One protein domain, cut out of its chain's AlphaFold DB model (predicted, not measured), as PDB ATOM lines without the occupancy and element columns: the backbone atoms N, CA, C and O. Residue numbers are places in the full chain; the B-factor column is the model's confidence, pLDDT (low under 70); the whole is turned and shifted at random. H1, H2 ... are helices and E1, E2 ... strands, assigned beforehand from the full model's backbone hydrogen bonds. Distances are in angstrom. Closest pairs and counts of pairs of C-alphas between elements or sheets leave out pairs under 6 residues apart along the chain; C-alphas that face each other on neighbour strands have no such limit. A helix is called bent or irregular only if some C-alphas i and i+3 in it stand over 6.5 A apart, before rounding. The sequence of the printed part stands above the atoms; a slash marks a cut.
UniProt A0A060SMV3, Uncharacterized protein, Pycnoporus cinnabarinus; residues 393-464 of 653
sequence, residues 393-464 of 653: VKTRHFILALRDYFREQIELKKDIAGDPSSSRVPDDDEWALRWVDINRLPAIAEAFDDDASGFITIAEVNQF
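AT A GLANCE: This is residues 393 to 464 of the 653 residues of an uncharacterized protein of Pycnoporus cinnabarinus (UniProt A0A060SMV3). One long helix, H1, makes the long axis; past its last residue the chain loops out and folds back, so that the irregular helix H2 runs along part of H1. At the other end, where H1 begins, H3, E1 and the short helix H4 gather into a small head, while residues 414 to 420 stick out at the far end. The printed part has 72 residues with four named helices and one named strand, in the order H1, H2, H3, E1, H4, and its class is mostly helix. It is loose, with a radius of gyration of the C-alphas of 14.1 A, and elongated, spanning 45 by 24 by 18 A.

HOW THE PARTS SIT: Start with H1, residues 395 to 415, and look next at H2, residues 427 to 435. They touch, H1 with residues 403 to 410 alone, and the closest C-alphas are those of Arg 403 and Leu 433, 6.3 A apart. They form a helical hairpin, running opposite ways at a shallow tilt of 34 degrees, only just short of steep. With residues 395 to 400 alone, H1 touches H3, residues 438 to 448, at a steep tilt of 65 degrees, opposite ways; the closest C-alphas, of Thr 395 and Ala 445, are 6.2 A apart. Just before H1, residues 393 to 394 pair antiparallel with residues 455 to 456 of E1, residues 455 to 457, which pairs with no named strand. H4, residues 458 to 464, touches H3 about perpendicular, at 88 degrees, with the C-alphas of Phe 448 and Glu 460 closest at 6.1 A. H4 is apart from H1 and from H2. In the backbones of H1 and H4 every O i to N i+4 pair is within hydrogen-bond range; H3 has 5 of 7, and H2 has 0 of 5 but 4 of 6 O i to N i+3 pairs.

IN THESE COORDINATES: Find C-alpha 395 at (80.413, -15.305, -20.340); from there H1 runs 30.6 A to C-alpha 415 at (104.101, -0.130, -32.321). H2 covers 16.1 A and is irregular, with C-alphas 428 and 431 7.1 A apart. H3 covers 14.5 A and is irregular too, with C-alphas 439 and 442 7.7 A apart. E1 leads into H4, which ends at C-alpha 464, at (80.238, -6.311, -9.462).

THE WHOLE: Look for the two C-alphas farthest apart at Gly 418 and Asp 451, 45.2 A. The printed part has no cut. The link from H1 to H2, 11 residues, is long; H3 to E1 is short, and H2 to H3 and E1 to H4 are tight. The mean pLDDT of the printed part is 71.3, and residue 409 and residues 411 to 430 are under 70 in this model.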
ATOM      1  N   VAL A 393      75.785 -10.875 -22.612       76.81
ATOM      2  CA  VAL A 393      76.787 -11.528 -23.463       76.81
ATOM      3  C   VAL A 393      77.159 -12.872 -22.857       76.81
ATOM      4  O   VAL A 393      77.325 -12.990 -21.653       76.81
ATOM      5  N   LYS A 394      77.322 -13.917 -23.677       79.94
ATOM      6  CA  LYS A 394      77.811 -15.210 -23.167       79.94
ATOM      7  C   LYS A 394      79.143 -15.010 -22.454       79.94
ATOM      8  O   LYS A 394      80.080 -14.508 -23.078       79.94
ATOM      9  N   THR A 395      79.264 -15.517 -21.234       78.81
ATOM     10  CA  THR A 395      80.413 -15.305 -20.340       78.81
ATOM     11  C   THR A 395      81.761 -15.554 -21.028       78.81
ATOM     12  O   THR A 395      82.683 -14.744 -20.967       78.81
ATOM     13  N   ARG A 396      81.855 -16.623 -21.832       77.88
ATOM     14  CA  ARG A 396      83.055 -16.939 -22.628       77.88
ATOM     15  C   ARG A 396      83.454 -15.846 -23.626       77.88
ATOM     16  O   ARG A 396      84.642 -15.631 -23.837       77.88
ATOM     17  N   HIS A 397      82.487 -15.218 -24.284       79.69
ATOM     18  CA  HIS A 397      82.742 -14.209 -25.314       79.69
ATOM     19  C   HIS A 397      83.133 -12.875 -24.684       79.69
ATOM     20  O   HIS A 397      84.052 -12.237 -25.181       79.69
ATOM     21  N   PHE A 398      82.514 -12.517 -23.557       80.31
ATOM     22  CA  PHE A 398      82.906 -11.352 -22.768       80.31
ATOM     23  C   PHE A 398      84.371 -11.430 -22.324       80.31
ATOM     24  O   PHE A 398      85.150 -10.518 -22.578       80.31
ATOM     25  N   ILE A 399      84.778 -12.565 -21.747       80.12
ATOM     26  CA  ILE A 399      86.147 -12.765 -21.250       80.12
ATOM     27  C   ILE A 399      87.172 -12.734 -22.392       80.12
ATOM     28  O   ILE A 399      88.264 -12.187 -22.234       80.12
ATOM     29  N   LEU A 400      86.834 -13.305 -23.553       79.06
ATOM     30  CA  LEU A 400      87.692 -13.249 -24.739       79.06
ATOM     31  C   LEU A 400      87.818 -11.824 -25.281       79.06
ATOM     32  O   LEU A 400      88.932 -11.394 -25.554       79.06
ATOM     33  N   ALA A 401      86.710 -11.085 -25.364       81.69
ATOM     34  CA  ALA A 401      86.714  -9.690 -25.792       81.69
ATOM     35  C   ALA A 401      87.533  -8.807 -24.838       81.69
ATOM     36  O   ALA A 401      88.335  -7.997 -25.291       81.69
ATOM     37  N   LEU A 402      87.409  -9.021 -23.523       79.38
ATOM     38  CA  LEU A 402      88.205  -8.317 -22.521       79.38
ATOM     39  C   LEU A 402      89.700  -8.629 -22.682       79.38
ATOM     40  O   LEU A 402      90.532  -7.725 -22.702       79.38
ATOM     41  N   ARG A 403      90.053  -9.907 -22.855       80.44
ATOM     42  CA  ARG A 403      91.437 -10.337 -23.107       80.44
ATOM     43  C   ARG A 403      92.009  -9.716 -24.380       80.44
ATOM     44  O   ARG A 403      93.174  -9.320 -24.388       80.44
ATOM     45  N   ASP A 404      91.226  -9.674 -25.450       76.94
ATOM     46  CA  ASP A 404      91.662  -9.126 -26.731       76.94
ATOM     47  C   ASP A 404      91.811  -7.606 -26.661       76.94
ATOM     48  O   ASP A 404      92.829  -7.098 -27.117       76.94
ATOM     49  N   TYR A 405      90.927  -6.908 -25.940       79.00
ATOM     50  CA  TYR A 405      91.092  -5.488 -25.624       79.00
ATOM     51  C   TYR A 405      92.416  -5.208 -24.898       79.00
ATOM     52  O   TYR A 405      93.209  -4.389 -25.358       79.00
ATOM     53  N   PHE A 406      92.719  -5.923 -23.806       71.06
ATOM     54  CA  PHE A 406      93.996  -5.748 -23.096       71.06
ATOM     55  C   PHE A 406      95.204  -6.033 -23.999       71.06
ATOM     56  O   PHE A 406      96.225  -5.355 -23.907       71.06
ATOM     57  N   ARG A 407      95.096  -7.018 -24.896       75.19
ATOM     58  CA  ARG A 407      96.153  -7.355 -25.855       75.19
ATOM     59  C   ARG A 407      96.354  -6.252 -26.888       75.19
ATOM     60  O   ARG A 407      97.491  -5.862 -27.121       75.19
ATOM     61  N   GLU A 408      95.278  -5.734 -27.470       74.62
ATOM     62  CA  GLU A 408      95.318  -4.633 -28.433       74.62
ATOM     63  C   GLU A 408      95.914  -3.369 -27.809       74.62
ATOM     64  O   GLU A 408      96.783  -2.749 -28.410       74.62
ATOM     65  N   GLN A 409      95.539  -3.035 -26.573       69.06
ATOM     66  CA  GLN A 409      96.098  -1.885 -25.852       69.06
ATOM     67  C   GLN A 409      97.607  -2.022 -25.586       69.06
ATOM     68  O   GLN A 409      98.325  -1.019 -25.590       69.06
ATOM     69  N   ILE A 410      98.099  -3.250 -25.390       70.06
ATOM     70  CA  ILE A 410      99.529  -3.548 -25.213       70.06
ATOM     71  C   ILE A 410     100.279  -3.555 -26.556       70.06
ATOM     72  O   ILE A 410     101.425  -3.114 -26.613       70.06
ATOM     73  N   GLU A 411      99.670  -4.029 -27.645       69.62
ATOM     74  CA  GLU A 411     100.287  -4.010 -28.982       69.62
ATOM     75  C   GLU A 411     100.331  -2.589 -29.572       69.62
ATOM     76  O   GLU A 411     101.383  -2.166 -30.049       69.62
ATOM     77  N   LEU A 412      99.264  -1.791 -29.409       67.25
ATOM     78  CA  LEU A 412      99.242  -0.357 -29.751       67.25
ATOM     79  C   LEU A 412     100.379   0.416 -29.066       67.25
ATOM     80  O   LEU A 412     100.951   1.343 -29.639       67.25
ATOM     81  N   LYS A 413     100.743  -0.006 -27.853       62.56
ATOM     82  CA  LYS A 413     101.858   0.543 -27.082       62.56
ATOM     83  C   LYS A 413     103.238   0.114 -27.612       62.56
ATOM     84  O   LYS A 413     104.198   0.866 -27.462       62.56
ATOM     85  N   LYS A 414     103.375  -1.067 -28.231       63.69
ATOM     86  CA  LYS A 414     104.651  -1.558 -28.800       63.69
ATOM     87  C   LYS A 414     104.967  -0.947 -30.163       63.69
ATOM     88  O   LYS A 414     106.138  -0.703 -30.452       63.69
ATOM     89  N   ASP A 415     103.943  -0.683 -30.971       58.81
ATOM     90  CA  ASP A 415     104.101  -0.130 -32.321       58.81
ATOM     91  C   ASP A 415     104.437   1.376 -32.317       58.81
ATOM     92  O   ASP A 415     105.010   1.894 -33.279       58.81
ATOM     93  N   ILE A 416     104.154   2.080 -31.214       55.69
ATOM     94  CA  ILE A 416     104.391   3.520 -31.038       55.69
ATOM     95  C   ILE A 416     105.419   3.721 -29.917       55.69
ATOM     96  O   ILE A 416     105.096   4.138 -28.809       55.69
ATOM     97  N   ALA A 417     106.690   3.423 -30.186       49.72
ATOM     98  CA  ALA A 417     107.785   3.527 -29.213       49.72
ATOM     99  C   ALA A 417     108.155   4.977 -28.785       49.72
ATOM    100  O   ALA A 417     109.327   5.270 -28.552       49.72
ATOM    101  N   GLY A 418     107.197   5.906 -28.683       52.66
ATOM    102  CA  GLY A 418     107.478   7.302 -28.332       52.66
ATOM    103  C   GLY A 418     106.325   8.148 -27.787       52.66
ATOM    104  O   GLY A 418     106.601   9.271 -27.375       52.66
ATOM    105  N   ASP A 419     105.079   7.657 -27.742       49.19
ATOM    106  CA  ASP A 419     103.945   8.441 -27.228       49.19
ATOM    107  C   ASP A 419     103.104   7.631 -26.217       49.19
ATOM    108  O   ASP A 419     102.326   6.764 -26.618       49.19
ATOM    109  N   PRO A 420     103.262   7.871 -24.900       50.44
ATOM    110  CA  PRO A 420     102.534   7.156 -23.850       50.44
ATOM    111  C   PRO A 420     101.044   7.539 -23.746       50.44
ATOM    112  O   PRO A 420     100.351   7.000 -22.890       50.44
ATOM    113  N   SER A 421     100.535   8.453 -24.585       52.50
ATOM    114  CA  SER A 421      99.163   8.982 -24.499       52.50
ATOM    115  C   SER A 421      98.084   8.167 -25.237       52.50
ATOM    116  O   SER A 421      96.899   8.466 -25.100       52.50
ATOM    117  N   SER A 422      98.448   7.132 -26.007       51.94
ATOM    118  CA  SER A 422      97.487   6.387 -26.845       51.94
ATOM    119  C   SER A 422      96.880   5.140 -26.188       51.94
ATOM    120  O   SER A 422      95.811   4.694 -26.612       51.94
ATOM    121  N   SER A 423      97.524   4.577 -25.158       52.97
ATOM    122  CA  SER A 423      97.026   3.394 -24.446       52.97
ATOM    123  C   SER A 423      96.198   3.808 -23.233       52.97
ATOM    124  O   SER A 423      96.655   4.569 -22.386       52.97
ATOM    125  N   ARG A 424      94.975   3.278 -23.123       57.41
ATOM    126  CA  ARG A 424      94.095   3.511 -21.962       57.41
ATOM    127  C   ARG A 424      94.430   2.615 -20.764       57.41
ATOM    128  O   ARG A 424      93.762   2.706 -19.738       57.41
ATOM    129  N   VAL A 425      95.415   1.725 -20.898       56.44
ATOM    130  CA  VAL A 425      95.789   0.739 -19.877       56.44
ATOM    131  C   VAL A 425      97.134   1.131 -19.244       56.44
ATOM    132  O   VAL A 425      98.124   1.252 -19.969       56.44
ATOM    133  N   PRO A 426      97.203   1.320 -17.912       57.16
ATOM    134  CA  PRO A 426      98.447   1.619 -17.202       57.16
ATOM    135  C   PRO A 426      99.552   0.567 -17.415       57.16
ATOM    136  O   PRO A 426      99.276  -0.626 -17.504       57.16
ATOM    137  N   ASP A 427     100.820   1.004 -17.397       54.72
ATOM    138  CA  ASP A 427     102.021   0.157 -17.571       54.72
ATOM    139  C   ASP A 427     102.073  -1.079 -16.668       54.72
ATOM    140  O   ASP A 427     102.664  -2.094 -17.038       54.72
ATOM    141  N   ASP A 428     101.458  -0.990 -15.494       57.25
ATOM    142  CA  ASP A 428     101.487  -2.049 -14.497       57.25
ATOM    143  C   ASP A 428     100.519  -3.194 -14.836       57.25
ATOM    144  O   ASP A 428     100.732  -4.295 -14.347       57.25
ATOM    145  N   ASP A 429      99.521  -3.011 -15.710       64.75
ATOM    146  CA  ASP A 429      98.393  -3.947 -15.878       64.75
ATOM    147  C   ASP A 429      98.627  -5.099 -16.875       64.75
ATOM    148  O   ASP A 429      97.725  -5.894 -17.150       64.75
ATOM    149  N   GLU A 430      99.862  -5.301 -17.348       67.12
ATOM    150  CA  GLU A 430     100.232  -6.497 -18.129       67.12
ATOM    151  C   GLU A 430      99.960  -7.806 -17.366       67.12
ATOM    152  O   GLU A 430      99.750  -8.867 -17.970       67.12
ATOM    153  N   TRP A 431      99.934  -7.747 -16.028       74.88
ATOM    154  CA  TRP A 431      99.568  -8.887 -15.191       74.88
ATOM    155  C   TRP A 431      98.156  -9.396 -15.511       74.88
ATOM    156  O   TRP A 431      97.941 -10.609 -15.440       74.88
ATOM    157  N   ALA A 432      97.221  -8.526 -15.918       75.25
ATOM    158  CA  ALA A 432      95.816  -8.868 -16.130       75.25
ATOM    159  C   ALA A 432      95.640  -9.949 -17.207       75.25
ATOM    160  O   ALA A 432      94.853 -10.875 -17.025       75.25
ATOM    161  N   LEU A 433      96.457  -9.950 -18.269       76.06
ATOM    162  CA  LEU A 433      96.431 -10.995 -19.303       76.06
ATOM    163  C   LEU A 433      96.787 -12.396 -18.777       76.06
ATOM    164  O   LEU A 433      96.441 -13.397 -19.404       76.06
ATOM    165  N   ARG A 434      97.474 -12.512 -17.635       77.69
ATOM    166  CA  ARG A 434      97.740 -13.820 -17.005       77.69
ATOM    167  C   ARG A 434      96.514 -14.377 -16.281       77.69
ATOM    168  O   ARG A 434      96.452 -15.582 -16.021       77.69
ATOM    169  N   TRP A 435      95.567 -13.508 -15.937       75.50
ATOM    170  CA  TRP A 435      94.387 -13.843 -15.145       75.50
ATOM    171  C   TRP A 435      93.099 -13.830 -15.968       75.50
ATOM    172  O   TRP A 435      92.255 -14.694 -15.758       75.50
ATOM    173  N   VAL A 436      92.977 -12.952 -16.965       80.50
ATOM    174  CA  VAL A 436      91.871 -12.934 -17.932       80.50
ATOM    175  C   VAL A 436      92.156 -13.959 -19.036       80.50
ATOM    176  O   VAL A 436      92.593 -13.624 -20.138       80.50
ATOM    177  N   ASP A 437      91.984 -15.242 -18.711       77.12
ATOM    178  CA  ASP A 437      92.250 -16.384 -19.597       77.12
ATOM    179  C   ASP A 437      91.102 -17.410 -19.565       77.12
ATOM    180  O   ASP A 437      90.401 -17.554 -18.562       77.12
ATOM    181  N   ILE A 438      90.940 -18.170 -20.654       74.31
ATOM    182  CA  ILE A 438      89.918 -19.221 -20.793       74.31
ATOM    183  C   ILE A 438      90.054 -20.279 -19.687       74.31
ATOM    184  O   ILE A 438      89.055 -20.817 -19.220       74.31
ATOM    185  N   ASN A 439      91.273 -20.554 -19.221       76.62
ATOM    186  CA  ASN A 439      91.515 -21.528 -18.155       76.62
ATOM    187  C   ASN A 439      90.987 -21.073 -16.784       76.62
ATOM    188  O   ASN A 439      90.821 -21.896 -15.886       76.62
ATOM    189  N   ARG A 440      90.721 -19.774 -16.616       78.62
ATOM    190  CA  ARG A 440      90.130 -19.179 -15.408       78.62
ATOM    191  C   ARG A 440      88.678 -18.765 -15.621       78.62
ATOM    192  O   ARG A 440      88.089 -18.152 -14.739       78.62
ATOM    193  N   LEU A 441      88.089 -19.152 -16.755       78.75
ATOM    194  CA  LEU A 441      86.703 -18.855 -17.098       78.75
ATOM    195  C   LEU A 441      85.711 -19.239 -15.993       78.75
ATOM    196  O   LEU A 441      84.849 -18.413 -15.738       78.75
ATOM    197  N   PRO A 442      85.823 -20.390 -15.296       76.81
ATOM    198  CA  PRO A 442      84.898 -20.703 -14.208       76.81
ATOM    199  C   PRO A 442      84.952 -19.692 -13.057       76.81
ATOM    200  O   PRO A 442      83.911 -19.274 -12.580       76.81
ATOM    201  N   ALA A 443      86.151 -19.250 -12.665       79.62
ATOM    202  CA  ALA A 443      86.329 -18.290 -11.574       79.62
ATOM    203  C   ALA A 443      85.897 -16.868 -11.964       79.62
ATOM    204  O   ALA A 443      85.417 -16.114 -11.129       79.62
ATOM    205  N   ILE A 444      86.075 -16.489 -13.234       79.19
ATOM    206  CA  ILE A 444      85.614 -15.188 -13.738       79.19
ATOM    207  C   ILE A 444      84.095 -15.207 -13.952       79.19
ATOM    208  O   ILE A 444      83.438 -14.207 -13.697       79.19
ATOM    209  N   ALA A 445      83.534 -16.338 -14.389       78.44
ATOM    210  CA  ALA A 445      82.093 -16.526 -14.486       78.44
ATOM    211  C   ALA A 445      81.444 -16.419 -13.107       78.44
ATOM    212  O   ALA A 445      80.553 -15.611 -12.940       78.44
ATOM    213  N   GLU A 446      81.962 -17.120 -12.100       79.69
ATOM    214  CA  GLU A 446      81.459 -17.028 -10.722       79.69
ATOM    215  C   GLU A 446      81.472 -15.599 -10.153       79.69
ATOM    216  O   GLU A 446      80.679 -15.298  -9.275       79.69
ATOM    217  N   ALA A 447      82.351 -14.720 -10.644       77.00
ATOM    218  CA  ALA A 447      82.439 -13.338 -10.179       77.00
ATOM    219  C   ALA A 447      81.485 -12.360 -10.894       77.00
ATOM    220  O   ALA A 447      81.169 -11.317 -10.332       77.00
ATOM    221  N   PHE A 448      81.096 -12.636 -12.143       73.56
ATOM    222  CA  PHE A 448      80.278 -11.730 -12.968       73.56
ATOM    223  C   PHE A 448      78.885 -12.279 -13.304       73.56
ATOM    224  O   PHE A 448      78.010 -11.508 -13.667       73.56
ATOM    225  N   ASP A 449      78.703 -13.592 -13.257       77.62
ATOM    226  CA  ASP A 449      77.504 -14.358 -13.620       77.62
ATOM    227  C   ASP A 449      77.036 -15.066 -12.336       77.62
ATOM    228  O   ASP A 449      77.107 -16.290 -12.197       77.62
ATOM    229  N   ASP A 450      76.656 -14.243 -11.347       71.81
ATOM    230  CA  ASP A 450      76.250 -14.655  -9.992       71.81
ATOM    231  C   ASP A 450      75.060 -15.633 -10.026       71.81
ATOM    232  O   ASP A 450      74.887 -16.454  -9.120       71.81
ATOM    233  N   ASP A 451      74.227 -15.557 -11.069       75.06
ATOM    234  CA  ASP A 451      73.061 -16.419 -11.261       75.06
ATOM    235  C   ASP A 451      73.371 -17.722 -12.027       75.06
ATOM    236  O   ASP A 451      72.492 -18.582 -12.176       75.06
ATOM    237  N   ALA A 452      74.627 -17.907 -12.453       71.81
ATOM    238  CA  ALA A 452      75.117 -19.032 -13.245       71.81
ATOM    239  C   ALA A 452      74.303 -19.286 -14.529       71.81
ATOM    240  O   ALA A 452      74.206 -20.427 -15.008       71.81
ATOM    241  N   SER A 453      73.715 -18.236 -15.103       76.88
ATOM    242  CA  SER A 453      72.948 -18.285 -16.345       76.88
ATOM    243  C   SER A 453      73.823 -18.572 -17.570       76.88
ATOM    244  O   SER A 453      73.320 -19.022 -18.609       76.88
ATOM    245  N   GLY A 454      75.139 -18.363 -17.469       76.62
ATOM    246  CA  GLY A 454      76.084 -18.469 -18.580       76.62
ATOM    247  C   GLY A 454      76.151 -17.198 -19.432       76.62
ATOM    248  O   GLY A 454      76.775 -17.211 -20.510       76.62
ATOM    249  N   PHE A 455      75.500 -16.126 -18.983       78.50
ATOM    250  CA  PHE A 455      75.465 -14.824 -19.622       78.50
ATOM    251  C   PHE A 455      75.779 -13.730 -18.599       78.50
ATOM    252  O   PHE A 455      75.424 -13.841 -17.443       78.50
ATOM    253  N   ILE A 456      76.435 -12.663 -19.050       75.25
ATOM    254  CA  ILE A 456      76.769 -11.492 -18.242       75.25
ATOM    255  C   ILE A 456      75.973 -10.310 -18.776       75.25
ATOM    256  O   ILE A 456      76.126  -9.938 -19.943       75.25
ATOM    257  N   THR A 457      75.142  -9.721 -17.929       78.94
ATOM    258  CA  THR A 457      74.333  -8.530 -18.189       78.94
ATOM    259  C   THR A 457      75.037  -7.249 -17.746       78.94
ATOM    260  O   THR A 457      75.950  -7.252 -16.922       78.94
ATOM    261  N   ILE A 458      74.564  -6.106 -18.253       73.25
ATOM    262  CA  ILE A 458      75.030  -4.783 -17.799       73.25
ATOM    263  C   ILE A 458      74.758  -4.588 -16.297       73.25
ATOM    264  O   ILE A 458      75.570  -3.992 -15.592       73.25
ATOM    265  N   ALA A 459      73.633  -5.105 -15.795       70.44
ATOM    266  CA  ALA A 459      73.273  -5.007 -14.384       70.44
ATOM    267  C   ALA A 459      74.266  -5.757 -13.486       70.44
ATOM    268  O   ALA A 459      74.694  -5.203 -12.478       70.44
ATOM    269  N   GLU A 460      74.687  -6.959 -13.880       73.06
ATOM    270  CA  GLU A 460      75.656  -7.760 -13.122       73.06
ATOM    271  C   GLU A 460      77.057  -7.144 -13.145       73.06
ATOM    272  O   GLU A 460      77.717  -7.074 -12.111       73.06
ATOM    273  N   VAL A 461      77.491  -6.592 -14.284       75.88
ATOM    274  CA  VAL A 461      78.762  -5.847 -14.359       75.88
ATOM    275  C   VAL A 461      78.728  -4.614 -13.451       75.88
ATOM    276  O   VAL A 461      79.691  -4.348 -12.727       75.88
ATOM    277  N   ASN A 462      77.616  -3.873 -13.448       73.56
ATOM    278  CA  ASN A 462      77.440  -2.727 -12.560       73.56
ATOM    279  C   ASN A 462      77.395  -3.156 -11.089       73.56
ATOM    280  O   ASN A 462      77.998  -2.495 -10.250       73.56
ATOM    281  N   GLN A 463      76.732  -4.267 -10.765       76.19
ATOM    282  CA  GLN A 463      76.685  -4.821  -9.412       76.19
ATOM    283  C   GLN A 463      78.075  -5.244  -8.927       76.19
ATOM    284  O   GLN A 463      78.455  -4.874  -7.819       76.19
ATOM    285  N   PHE A 464      78.853  -5.942  -9.757       76.06
ATOM    286  CA  PHE A 464      80.238  -6.311  -9.462       76.06
ATOM    287  C   PHE A 464      81.128  -5.077  -9.254       76.06
ATOM    288  O   PHE A 464      81.929  -5.015  -8.323       76.06
TER     289      PHE A 464